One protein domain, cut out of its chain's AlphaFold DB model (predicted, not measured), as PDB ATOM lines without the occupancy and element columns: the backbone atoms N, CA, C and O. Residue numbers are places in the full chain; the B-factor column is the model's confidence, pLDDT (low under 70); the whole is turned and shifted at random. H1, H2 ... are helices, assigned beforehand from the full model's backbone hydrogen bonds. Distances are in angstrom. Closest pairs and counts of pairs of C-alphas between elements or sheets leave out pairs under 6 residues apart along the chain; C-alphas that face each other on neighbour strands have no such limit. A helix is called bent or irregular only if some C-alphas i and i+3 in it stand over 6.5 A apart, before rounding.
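Overview. This is residues 3 to 73 of the 203 residues of an uncharacterized protein of Amphimedon queenslandica (UniProt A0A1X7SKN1). The model is a loose rod of helices: H2, H1 and H4 follow one another along its length, with H2 towards one end and H4 towards the other, and H3 spans the place where H1 and H4 meet. From the end of H3, the long unnamed stretch of residues 38 to 53 folds back to the start of H4. The printed part has 71 residues with four named helices, H1 to H4 in chain order, and no named strand; its class is all helix. The radius of gyration of the C-alphas is 13.9 A, and the spans are 50 by 20 by 16 A.

Along the chain. H1, residues 3 to 8, begins at C-alpha 3 (383.702, 339.517, 876.791) and is 8.6 A long. H2, residues 10 to 17, is 10.6 A long. H3, residues 24 to 37, is 20.2 A long and irregular: C-alphas 25 and 28 are 7.4 A apart. H4, residues 54 to 72, is 26.6 A long and ends at C-alpha 72 (362.389, 334.078, 894.090).

Arrangement. H1 and H2 meet only through their tight link. H1 touches H3, with residues 26 to 30 of H3 alone, at a steep tilt of 53 degrees, opposite ways; the closest C-alphas, of Leu 3 and Ala 29, are 6.7 A apart. H1 touches H4, with residues 54 to 57 of H4 alone, at a shallow tilt of 18 degrees, opposite ways; the closest C-alphas, of Ser 4 and Gln 54, are 5.0 A apart. Residues 33 to 37 of H3 touch residues 60 to 65 of H4, the same way, at a tilt of 37 degrees, only just steep; the closest C-alphas, of Ser 37 and Ile 61, are 6.0 A apart. H2 is apart from H3 and H4. The helix packing is mostly crossed, but only just, with 1 of 3 touching pairs at a shallow tilt. In H1, H2 and H4 every O i to N i+4 pair is within hydrogen-bond range; in H3, 8 of 10 are.

Size, cuts and confidence. The two C-alphas farthest apart, of Leu 16 and Ala 73, are 49.9 A apart. The printed part has no cut. The link from H3 to H4 is long, with 16 residues. The mean pLDDT of the printed part is 85.0, and no printed residue is under 70.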
ATOM      1  N   LEU A   3     383.195 340.827 877.232       85.44
ATOM      2  CA  LEU A   3     383.702 339.517 876.791       85.44
ATOM      3  C   LEU A   3     383.569 339.312 875.280       85.44
ATOM      4  O   LEU A   3     384.502 338.843 874.642       85.44
ATOM      5  N   SER A   4     382.434 339.720 874.714       86.81
ATOM      6  CA  SER A   4     382.155 339.651 873.280       86.81
ATOM      7  C   SER A   4     383.088 340.538 872.453       86.81
ATOM      8  O   SER A   4     383.651 340.085 871.462       86.81
ATOM      9  N   SER A   5     383.295 341.782 872.886       87.38
ATOM     10  CA  SER A   5     384.190 342.738 872.235       87.38
ATOM     11  C   SER A   5     385.642 342.270 872.287       87.38
ATOM     12  O   SER A   5     386.346 342.334 871.287       87.38
ATOM     13  N   VAL A   6     386.084 341.760 873.439       87.44
ATOM     14  CA  VAL A   6     387.444 341.238 873.608       87.44
ATOM     15  C   VAL A   6     387.648 339.983 872.758       87.44
ATOM     16  O   VAL A   6     388.665 339.880 872.077       87.44
ATOM     17  N   HIS A   7     386.666 339.077 872.722       88.19
ATOM     18  CA  HIS A   7     386.708 337.896 871.863       88.19
ATOM     19  C   HIS A   7     386.794 338.270 870.376       88.19
ATOM     20  O   HIS A   7     387.642 337.728 869.670       88.19
ATOM     21  N   ALA A   8     386.001 339.245 869.920       88.44
ATOM     22  CA  ALA A   8     386.022 339.720 868.534       88.44
ATOM     23  C   ALA A   8     387.387 340.298 868.109       88.44
ATOM     24  O   ALA A   8     387.749 340.229 866.938       88.44
ATOM     25  N   CYS A   9     388.169 340.832 869.052       87.88
ATOM     26  CA  CYS A   9     389.509 341.361 868.790       87.88
ATOM     27  C   CYS A   9     390.627 340.305 868.882       87.88
ATOM     28  O   CYS A   9     391.786 340.638 868.631       87.88
ATOM     29  N   THR A  10     390.325 339.052 869.242       87.12
ATOM     30  CA  THR A  10     391.344 338.016 869.503       87.12
ATOM     31  C   THR A  10     392.241 337.764 868.299       87.12
ATOM     32  O   THR A  10     393.462 337.729 868.448       87.12
ATOM     33  N   ASP A  11     391.656 337.627 867.111       86.94
ATOM     34  CA  ASP A  11     392.413 337.324 865.893       86.94
ATOM     35  C   ASP A  11     393.291 338.501 865.470       86.94
ATOM     36  O   ASP A  11     394.442 338.310 865.075       86.94
ATOM     37  N   LEU A  12     392.796 339.730 865.646       88.75
ATOM     38  CA  LEU A  12     393.570 340.941 865.391       88.75
ATOM     39  C   LEU A  12     394.772 341.047 866.340       88.75
ATOM     40  O   LEU A  12     395.888 341.310 865.899       88.75
ATOM     41  N   ILE A  13     394.567 340.804 867.639       86.56
ATOM     42  CA  ILE A  13     395.644 340.840 868.638       86.56
ATOM     43  C   ILE A  13     396.696 339.772 868.326       86.56
ATOM     44  O   ILE A  13     397.892 340.082 868.322       86.56
ATOM     45  N   LYS A  14     396.264 338.549 867.997       88.44
ATOM     46  CA  LYS A  14     397.160 337.466 867.570       88.44
ATOM     47  C   LYS A  14     397.951 337.865 866.324       88.44
ATOM     48  O   LYS A  14     399.164 337.696 866.316       88.44
ATOM     49  N   SER A  15     397.302 338.462 865.323       93.06
ATOM     50  CA  SER A  15     397.953 338.899 864.080       93.06
ATOM     51  C   SER A  15     398.991 340.003 864.288       93.06
ATOM     52  O   SER A  15     399.979 340.037 863.560       93.06
ATOM     53  N   LEU A  16     398.759 340.931 865.220       91.75
ATOM     54  CA  LEU A  16     399.645 342.080 865.432       91.75
ATOM     55  C   LEU A  16     400.806 341.775 866.377       91.75
ATOM     56  O   LEU A  16     401.882 342.346 866.228       91.75
ATOM     57  N   SER A  17     400.580 340.924 867.376       87.31
ATOM     58  CA  SER A  17     401.523 340.733 868.483       87.31
ATOM     59  C   SER A  17     402.081 339.316 868.594       87.31
ATOM     60  O   SER A  17     402.966 339.094 869.413       87.31
ATOM     61  N   ASN A  18     401.558 338.348 867.828       86.25
ATOM     62  CA  ASN A  18     401.792 336.908 868.022       86.25
ATOM     63  C   ASN A  18     401.512 336.413 869.457       86.25
ATOM     64  O   ASN A  18     401.881 335.295 869.816       86.25
ATOM     65  N   HIS A  19     400.832 337.214 870.279       82.19
ATOM     66  CA  HIS A  19     400.447 336.865 871.636       82.19
ATOM     67  C   HIS A  19     398.945 336.588 871.722       82.19
ATOM     68  O   HIS A  19     398.126 337.167 871.006       82.19
ATOM     69  N   SER A  20     398.574 335.683 872.627       82.69
ATOM     70  CA  SER A  20     397.185 335.492 873.035       82.69
ATOM     71  C   SER A  20     396.754 336.592 874.009       82.69
ATOM     72  O   SER A  20     397.581 337.238 874.657       82.69
ATOM     73  N   ILE A  21     395.441 336.813 874.122       80.44
ATOM     74  CA  ILE A  21     394.884 337.782 875.071       80.44
ATOM     75  C   ILE A  21     395.282 337.369 876.494       80.44
ATOM     76  O   ILE A  21     394.939 336.261 876.917       80.44
ATOM     77  N   PRO A  22     395.955 338.237 877.272       81.19
ATOM     78  CA  PRO A  22     396.350 337.869 878.620       81.19
ATOM     79  C   PRO A  22     395.122 337.637 879.507       81.19
ATOM     80  O   PRO A  22     394.208 338.462 879.574       81.19
ATOM     81  N   ARG A  23     395.126 336.525 880.252       78.94
ATOM     82  CA  ARG A  23     394.005 336.085 881.104       78.94
ATOM     83  C   ARG A  23     393.515 337.163 882.077       78.94
ATOM     84  O   ARG A  23     392.328 337.228 882.385       78.94
ATOM     85  N   LEU A  24     394.417 338.026 882.545       82.94
ATOM     86  CA  LEU A  24     394.108 339.113 883.476       82.94
ATOM     87  C   LEU A  24     393.007 340.050 882.948       82.94
ATOM     88  O   LEU A  24     392.140 340.429 883.733       82.94
ATOM     89  N   TYR A  25     392.967 340.328 881.638       82.88
ATOM     90  CA  TYR A  25     391.992 341.241 881.016       82.88
ATOM     91  C   TYR A  25     390.548 340.733 881.064       82.88
ATOM     92  O   TYR A  25     389.609 341.524 881.095       82.88
ATOM     93  N   VAL A  26     390.365 339.412 881.067       86.38
ATOM     94  CA  VAL A  26     389.044 338.768 880.988       86.38
ATOM     95  C   VAL A  26     388.649 338.077 882.288       86.38
ATOM     96  O   VAL A  26     387.475 337.785 882.494       86.38
ATOM     97  N   SER A  27     389.600 337.876 883.207       86.69
ATOM     98  CA  SER A  27     389.403 337.124 884.451       86.69
ATOM     99  C   SER A  27     388.265 337.651 885.329       86.69
ATOM    100  O   SER A  27     387.478 336.866 885.852       86.69
ATOM    101  N   SER A  28     388.142 338.970 885.488       87.38
ATOM    102  CA  SER A  28     387.065 339.591 886.266       87.38
ATOM    103  C   SER A  28     385.710 339.398 885.587       87.38
ATOM    104  O   SER A  28     384.739 339.018 886.238       87.38
ATOM    105  N   ALA A  29     385.652 339.587 884.269       87.62
ATOM    106  CA  ALA A  29     384.438 339.421 883.489       87.62
ATOM    107  C   ALA A  29     383.970 337.955 883.449       87.62
ATOM    108  O   ALA A  29     382.777 337.710 883.603       87.62
ATOM    109  N   PHE A  30     384.887 336.987 883.334       87.81
ATOM    110  CA  PHE A  30     384.564 335.562 883.460       87.81
ATOM    111  C   PHE A  30     384.062 335.208 884.853       87.81
ATOM    112  O   PHE A  30     383.062 334.507 884.959       87.81
ATOM    113  N   LYS A  31     384.683 335.727 885.920       88.19
ATOM    114  CA  LYS A  31     384.196 335.510 887.291       88.19
ATOM    115  C   LYS A  31     382.767 336.016 887.476       88.19
ATOM    116  O   LYS A  31     381.950 335.295 888.037       88.19
ATOM    117  N   VAL A  32     382.465 337.221 886.984       87.75
ATOM    118  CA  VAL A  32     381.110 337.797 887.044       87.75
ATOM    119  C   VAL A  32     380.128 336.988 886.199       87.75
ATOM    120  O   VAL A  32     379.019 336.721 886.641       87.75
ATOM    121  N   PHE A  33     380.520 336.570 884.994       87.06
ATOM    122  CA  PHE A  33     379.669 335.721 884.164       87.06
ATOM    123  C   PHE A  33     379.364 334.394 884.865       87.06
ATOM    124  O   PHE A  33     378.196 334.083 885.056       87.06
ATOM    125  N   CYS A  34     380.386 333.671 885.334       87.31
ATOM    126  CA  CYS A  34     380.225 332.373 885.992       87.31
ATOM    127  C   CYS A  34     379.413 332.473 887.290       87.31
ATOM    128  O   CYS A  34     378.599 331.595 887.565       87.31
ATOM    129  N   SER A  35     379.586 333.545 888.078       87.44
ATOM    130  CA  SER A  35     378.804 333.736 889.307       87.44
ATOM    131  C   SER A  35     377.316 333.944 889.023       87.44
ATOM    132  O   SER A  35     376.464 333.475 889.779       87.44
ATOM    133  N   ILE A  36     376.988 334.618 887.919       84.12
ATOM    134  CA  ILE A  36     375.603 334.858 887.518       84.12
ATOM    135  C   ILE A  36     375.021 333.620 886.838       84.12
ATOM    136  O   ILE A  36     373.904 333.220 887.169       84.12
ATOM    137  N   SER A  37     375.771 333.000 885.931       81.25
ATOM    138  CA  SER A  37     375.283 331.926 885.076       81.25
ATOM    139  C   SER A  37     375.357 330.530 885.705       81.25
ATOM    140  O   SER A  37     374.857 329.571 885.132       81.25
ATOM    141  N   GLY A  38     376.041 330.374 886.842       77.81
ATOM    142  CA  GLY A  38     376.292 329.057 887.435       77.81
ATOM    143  C   GLY A  38     377.192 328.154 886.581       77.81
ATOM    144  O   GLY A  38     377.236 326.948 886.811       77.81
ATOM    145  N   HIS A  39     377.906 328.713 885.595       77.12
ATOM    146  CA  HIS A  39     378.878 327.951 884.810       77.12
ATOM    147  C   HIS A  39     380.096 327.592 885.670       77.12
ATOM    148  O   HIS A  39     380.495 328.349 886.560       77.12
ATOM    149  N   SER A  40     380.715 326.448 885.368       80.94
ATOM    150  CA  SER A  40     382.029 326.099 885.908       80.94
ATOM    151  C   SER A  40     383.045 327.210 885.610       80.94
ATOM    152  O   SER A  40     382.884 327.918 884.618       80.94
ATOM    153  N   PRO A  41     384.090 327.381 886.439       81.25
ATOM    154  CA  PRO A  41     385.070 328.445 886.247       81.25
ATOM    155  C   PRO A  41     385.696 328.404 884.847       81.25
ATOM    156  O   PRO A  41     386.454 327.490 884.530       81.25
ATOM    157  N   ILE A  42     385.387 329.413 884.034       81.56
ATOM    158  CA  ILE A  42     385.947 329.579 882.692       81.56
ATOM    159  C   ILE A  42     387.292 330.301 882.797       81.56
ATOM    160  O   ILE A  42     387.391 331.373 883.407       81.56
ATOM    161  N   ASN A  43     388.334 329.714 882.207       77.44
ATOM    162  CA  ASN A  43     389.692 330.246 882.266       77.44
ATOM    163  C   ASN A  43     390.160 330.828 880.932       77.44
ATOM    164  O   ASN A  43     391.022 331.713 880.950       77.44
ATOM    165  N   SER A  44     389.575 330.392 879.816       79.06
ATOM    166  CA  SER A  44     389.832 330.925 878.483       79.06
ATOM    167  C   SER A  44     388.560 331.018 877.629       79.06
ATOM    168  O   SER A  44     387.494 330.535 878.000       79.06
ATOM    169  N   PHE A  45     388.658 331.674 876.470       79.44
ATOM    170  CA  PHE A  45     387.536 331.731 875.529       79.44
ATOM    171  C   PHE A  45     387.261 330.383 874.853       79.44
ATOM    172  O   PHE A  45     386.136 330.155 874.425       79.44
ATOM    173  N   GLU A  46     388.254 329.494 874.773       77.31
ATOM    174  CA  GLU A  46     388.084 328.137 874.244       77.31
ATOM    175  C   GLU A  46     387.206 327.254 875.151       77.31
ATOM    176  O   GLU A  46     386.589 326.311 874.665       77.31
ATOM    177  N   ASP A  47     387.081 327.596 876.437       76.19
ATOM    178  CA  ASP A  47     386.218 326.885 877.389       76.19
ATOM    179  C   ASP A  47     384.716 327.227 877.220       76.19
ATOM    180  O   ASP A  47     383.865 326.701 877.945       76.19
ATOM    181  N   PHE A  48     384.351 328.140 876.307       76.94
ATOM    182  CA  PHE A  48     382.951 328.504 876.076       76.94
ATOM    183  C   PHE A  48     382.228 327.468 875.217       76.94
ATOM    184  O   PHE A  48     382.473 327.337 874.023       76.94
ATOM    185  N   ASN A  49     381.187 326.862 875.788       73.94
ATOM    186  CA  ASN A  49     380.224 326.035 875.048       73.94
ATOM    187  C   ASN A  49     379.175 326.861 874.267       73.94
ATOM    188  O   ASN A  49     378.135 326.341 873.869       73.94
ATOM    189  N   LEU A  50     379.403 328.165 874.083       73.19
ATOM    190  CA  LEU A  50     378.489 329.105 873.432       73.19
ATOM    191  C   LEU A  50     379.258 329.934 872.403       73.19
ATOM    192  O   LEU A  50     380.394 330.329 872.650       73.19
ATOM    193  N   VAL A  51     378.609 330.289 871.291       81.50
ATOM    194  CA  VAL A  51     379.150 331.306 870.376       81.50
ATOM    195  C   VAL A  51     379.287 332.613 871.153       81.50
ATOM    196  O   VAL A  51     378.299 333.092 871.709       81.50
ATOM    197  N   ILE A  52     380.478 333.208 871.202       83.44
ATOM    198  CA  ILE A  52     380.732 334.417 871.995       83.44
ATOM    199  C   ILE A  52     380.372 335.659 871.166       83.44
ATOM    200  O   ILE A  52     381.187 336.242 870.458       83.44
ATOM    201  N   THR A  53     379.117 336.090 871.283       87.81
ATOM    202  CA  THR A  53     378.626 337.380 870.778       87.81
ATOM    203  C   THR A  53     378.017 338.164 871.932       87.81
ATOM    204  O   THR A  53     377.622 337.584 872.944       87.81
ATOM    205  N   GLN A  54     377.876 339.486 871.794       88.25
ATOM    206  CA  GLN A  54     377.215 340.273 872.840       88.25
ATOM    207  C   GLN A  54     375.789 339.768 873.084       88.25
ATOM    208  O   GLN A  54     375.369 339.610 874.225       88.25
ATOM    209  N   LYS A  55     375.076 339.449 872.000       89.19
ATOM    210  CA  LYS A  55     373.696 338.964 872.035       89.19
ATOM    211  C   LYS A  55     373.565 337.624 872.757       89.19
ATOM    212  O   LYS A  55     372.638 337.456 873.542       89.19
ATOM    213  N   SER A  56     374.457 336.672 872.494       88.56
ATOM    214  CA  SER A  56     374.404 335.343 873.118       88.56
ATOM    215  C   SER A  56     374.779 335.384 874.596       88.56
ATOM    216  O   SER A  56     374.094 334.758 875.398       88.56
ATOM    217  N   VAL A  57     375.805 336.159 874.967       87.00
ATOM    218  CA  VAL A  57     376.209 336.325 876.372       87.00
ATOM    219  C   VAL A  57     375.107 337.019 877.172       87.00
ATOM    220  O   VAL A  57     374.742 336.525 878.236       87.00
ATOM    221  N   SER A  58     374.534 338.113 876.650       89.25
ATOM    222  CA  SER A  58     373.386 338.781 877.280       89.25
ATOM    223  C   SER A  58     372.209 337.826 877.433       89.25
ATOM    224  O   SER A  58     371.734 337.645 878.543       89.25
ATOM    225  N   ARG A  59     371.819 337.113 876.369       88.00
ATOM    226  CA  ARG A  59     370.709 336.153 876.431       88.00
ATOM    227  C   ARG A  59     370.919 335.069 877.490       88.00
ATOM    228  O   ARG A  59     369.977 334.748 878.199       88.00
ATOM    229  N   ALA A  60     372.125 334.510 877.598       86.88
ATOM    230  CA  ALA A  60     372.423 333.490 878.603       86.88
ATOM    231  C   ALA A  60     372.266 334.037 880.031       86.88
ATOM    232  O   ALA A  60     371.669 333.380 880.880       86.88
ATOM    233  N   ILE A  61     372.759 335.254 880.281       88.81
ATOM    234  CA  ILE A  61     372.577 335.943 881.563       88.81
ATOM    235  C   ILE A  61     371.091 336.215 881.820       88.81
ATOM    236  O   ILE A  61     370.597 335.870 882.890       88.81
ATOM    237  N   ASP A  62     370.387 336.792 880.848       89.62
ATOM    238  CA  ASP A  62     368.991 337.212 880.979       89.62
ATOM    239  C   ASP A  62     368.073 336.020 881.272       89.62
ATOM    240  O   ASP A  62     367.239 336.106 882.169       89.62
ATOM    241  N   SER A  63     368.263 334.883 880.591       87.38
ATOM    242  CA  SER A  63     367.503 333.654 880.862       87.38
ATOM    243  C   SER A  63     367.717 333.143 882.289       87.38
ATOM    244  O   SER A  63     366.759 332.810 882.977       87.38
ATOM    245  N   LEU A  64     368.959 333.143 882.778       88.50
ATOM    246  CA  LEU A  64     369.273 332.653 884.126       88.50
ATOM    247  C   LEU A  64     368.803 333.616 885.217       88.50
ATOM    248  O   LEU A  64     368.367 333.189 886.285       88.50
ATOM    249  N   LEU A  65     368.893 334.922 884.964       88.19
ATOM    250  CA  LEU A  65     368.323 335.933 885.847       88.19
ATOM    251  C   LEU A  65     366.801 335.825 885.888       88.19
ATOM    252  O   LEU A  65     366.238 335.914 886.974       88.19
ATOM    253  N   TYR A  66     366.153 335.584 884.748       88.00
ATOM    254  CA  TYR A  66     364.715 335.351 884.683       88.00
ATOM    255  C   TYR A  66     364.298 334.144 885.532       88.00
ATOM    256  O   TYR A  66     363.420 334.281 886.379       88.00
ATOM    257  N   ASP A  67     364.978 333.004 885.390       88.25
ATOM    258  CA  ASP A  67     364.679 331.802 886.178       88.25
ATOM    259  C   ASP A  67     364.870 332.042 887.682       88.25
ATOM    260  O   ASP A  67     364.030 331.653 888.497       88.25
ATOM    261  N   LYS A  68     365.946 332.745 888.068       88.25
ATOM    262  CA  LYS A  68     366.177 333.137 889.465       88.25
ATOM    263  C   LYS A  68     365.074 334.056 889.979       88.25
ATOM    264  O   LYS A  68     364.548 333.798 891.059       88.25
ATOM    265  N   LEU A  69     364.705 335.085 889.213       86.06
ATOM    266  CA  LEU A  69     363.633 336.018 889.561       86.06
ATOM    267  C   LEU A  69     362.313 335.274 889.764       86.06
ATOM    268  O   LEU A  69     361.679 335.444 890.804       86.06
ATOM    269  N   LEU A  70     361.954 334.389 888.833       87.44
ATOM    270  CA  LEU A  70     360.740 333.584 888.912       87.44
ATOM    271  C   LEU A  70     360.769 332.608 890.098       87.44
ATOM    272  O   LEU A  70     359.759 332.449 890.771       87.44
ATOM    273  N   SER A  71     361.920 332.004 890.417       87.88
ATOM    274  CA  SER A  71     362.062 331.145 891.606       87.88
ATOM    275  C   SER A  71     362.007 331.914 892.931       87.88
ATOM    276  O   SER A  71     361.609 331.360 893.951       87.88
ATOM    277  N   SER A  72     362.407 333.190 892.920       85.62
ATOM    278  CA  SER A  72     362.389 334.078 894.090       85.62
ATOM    279  C   SER A  72     361.051 334.795 894.282       85.62
ATOM    280  O   SER A  72     360.859 335.489 895.278       85.62
ATOM    281  N   ALA A  73     360.143 334.651 893.318       80.50
ATOM    282  CA  ALA A  73     358.851 335.305 893.298       80.50
ATOM    283  C   ALA A  73     357.991 334.899 894.499       80.50
ATOM    284  O   ALA A  73     357.598 333.741 894.650       80.50
TER     285      ALA A  73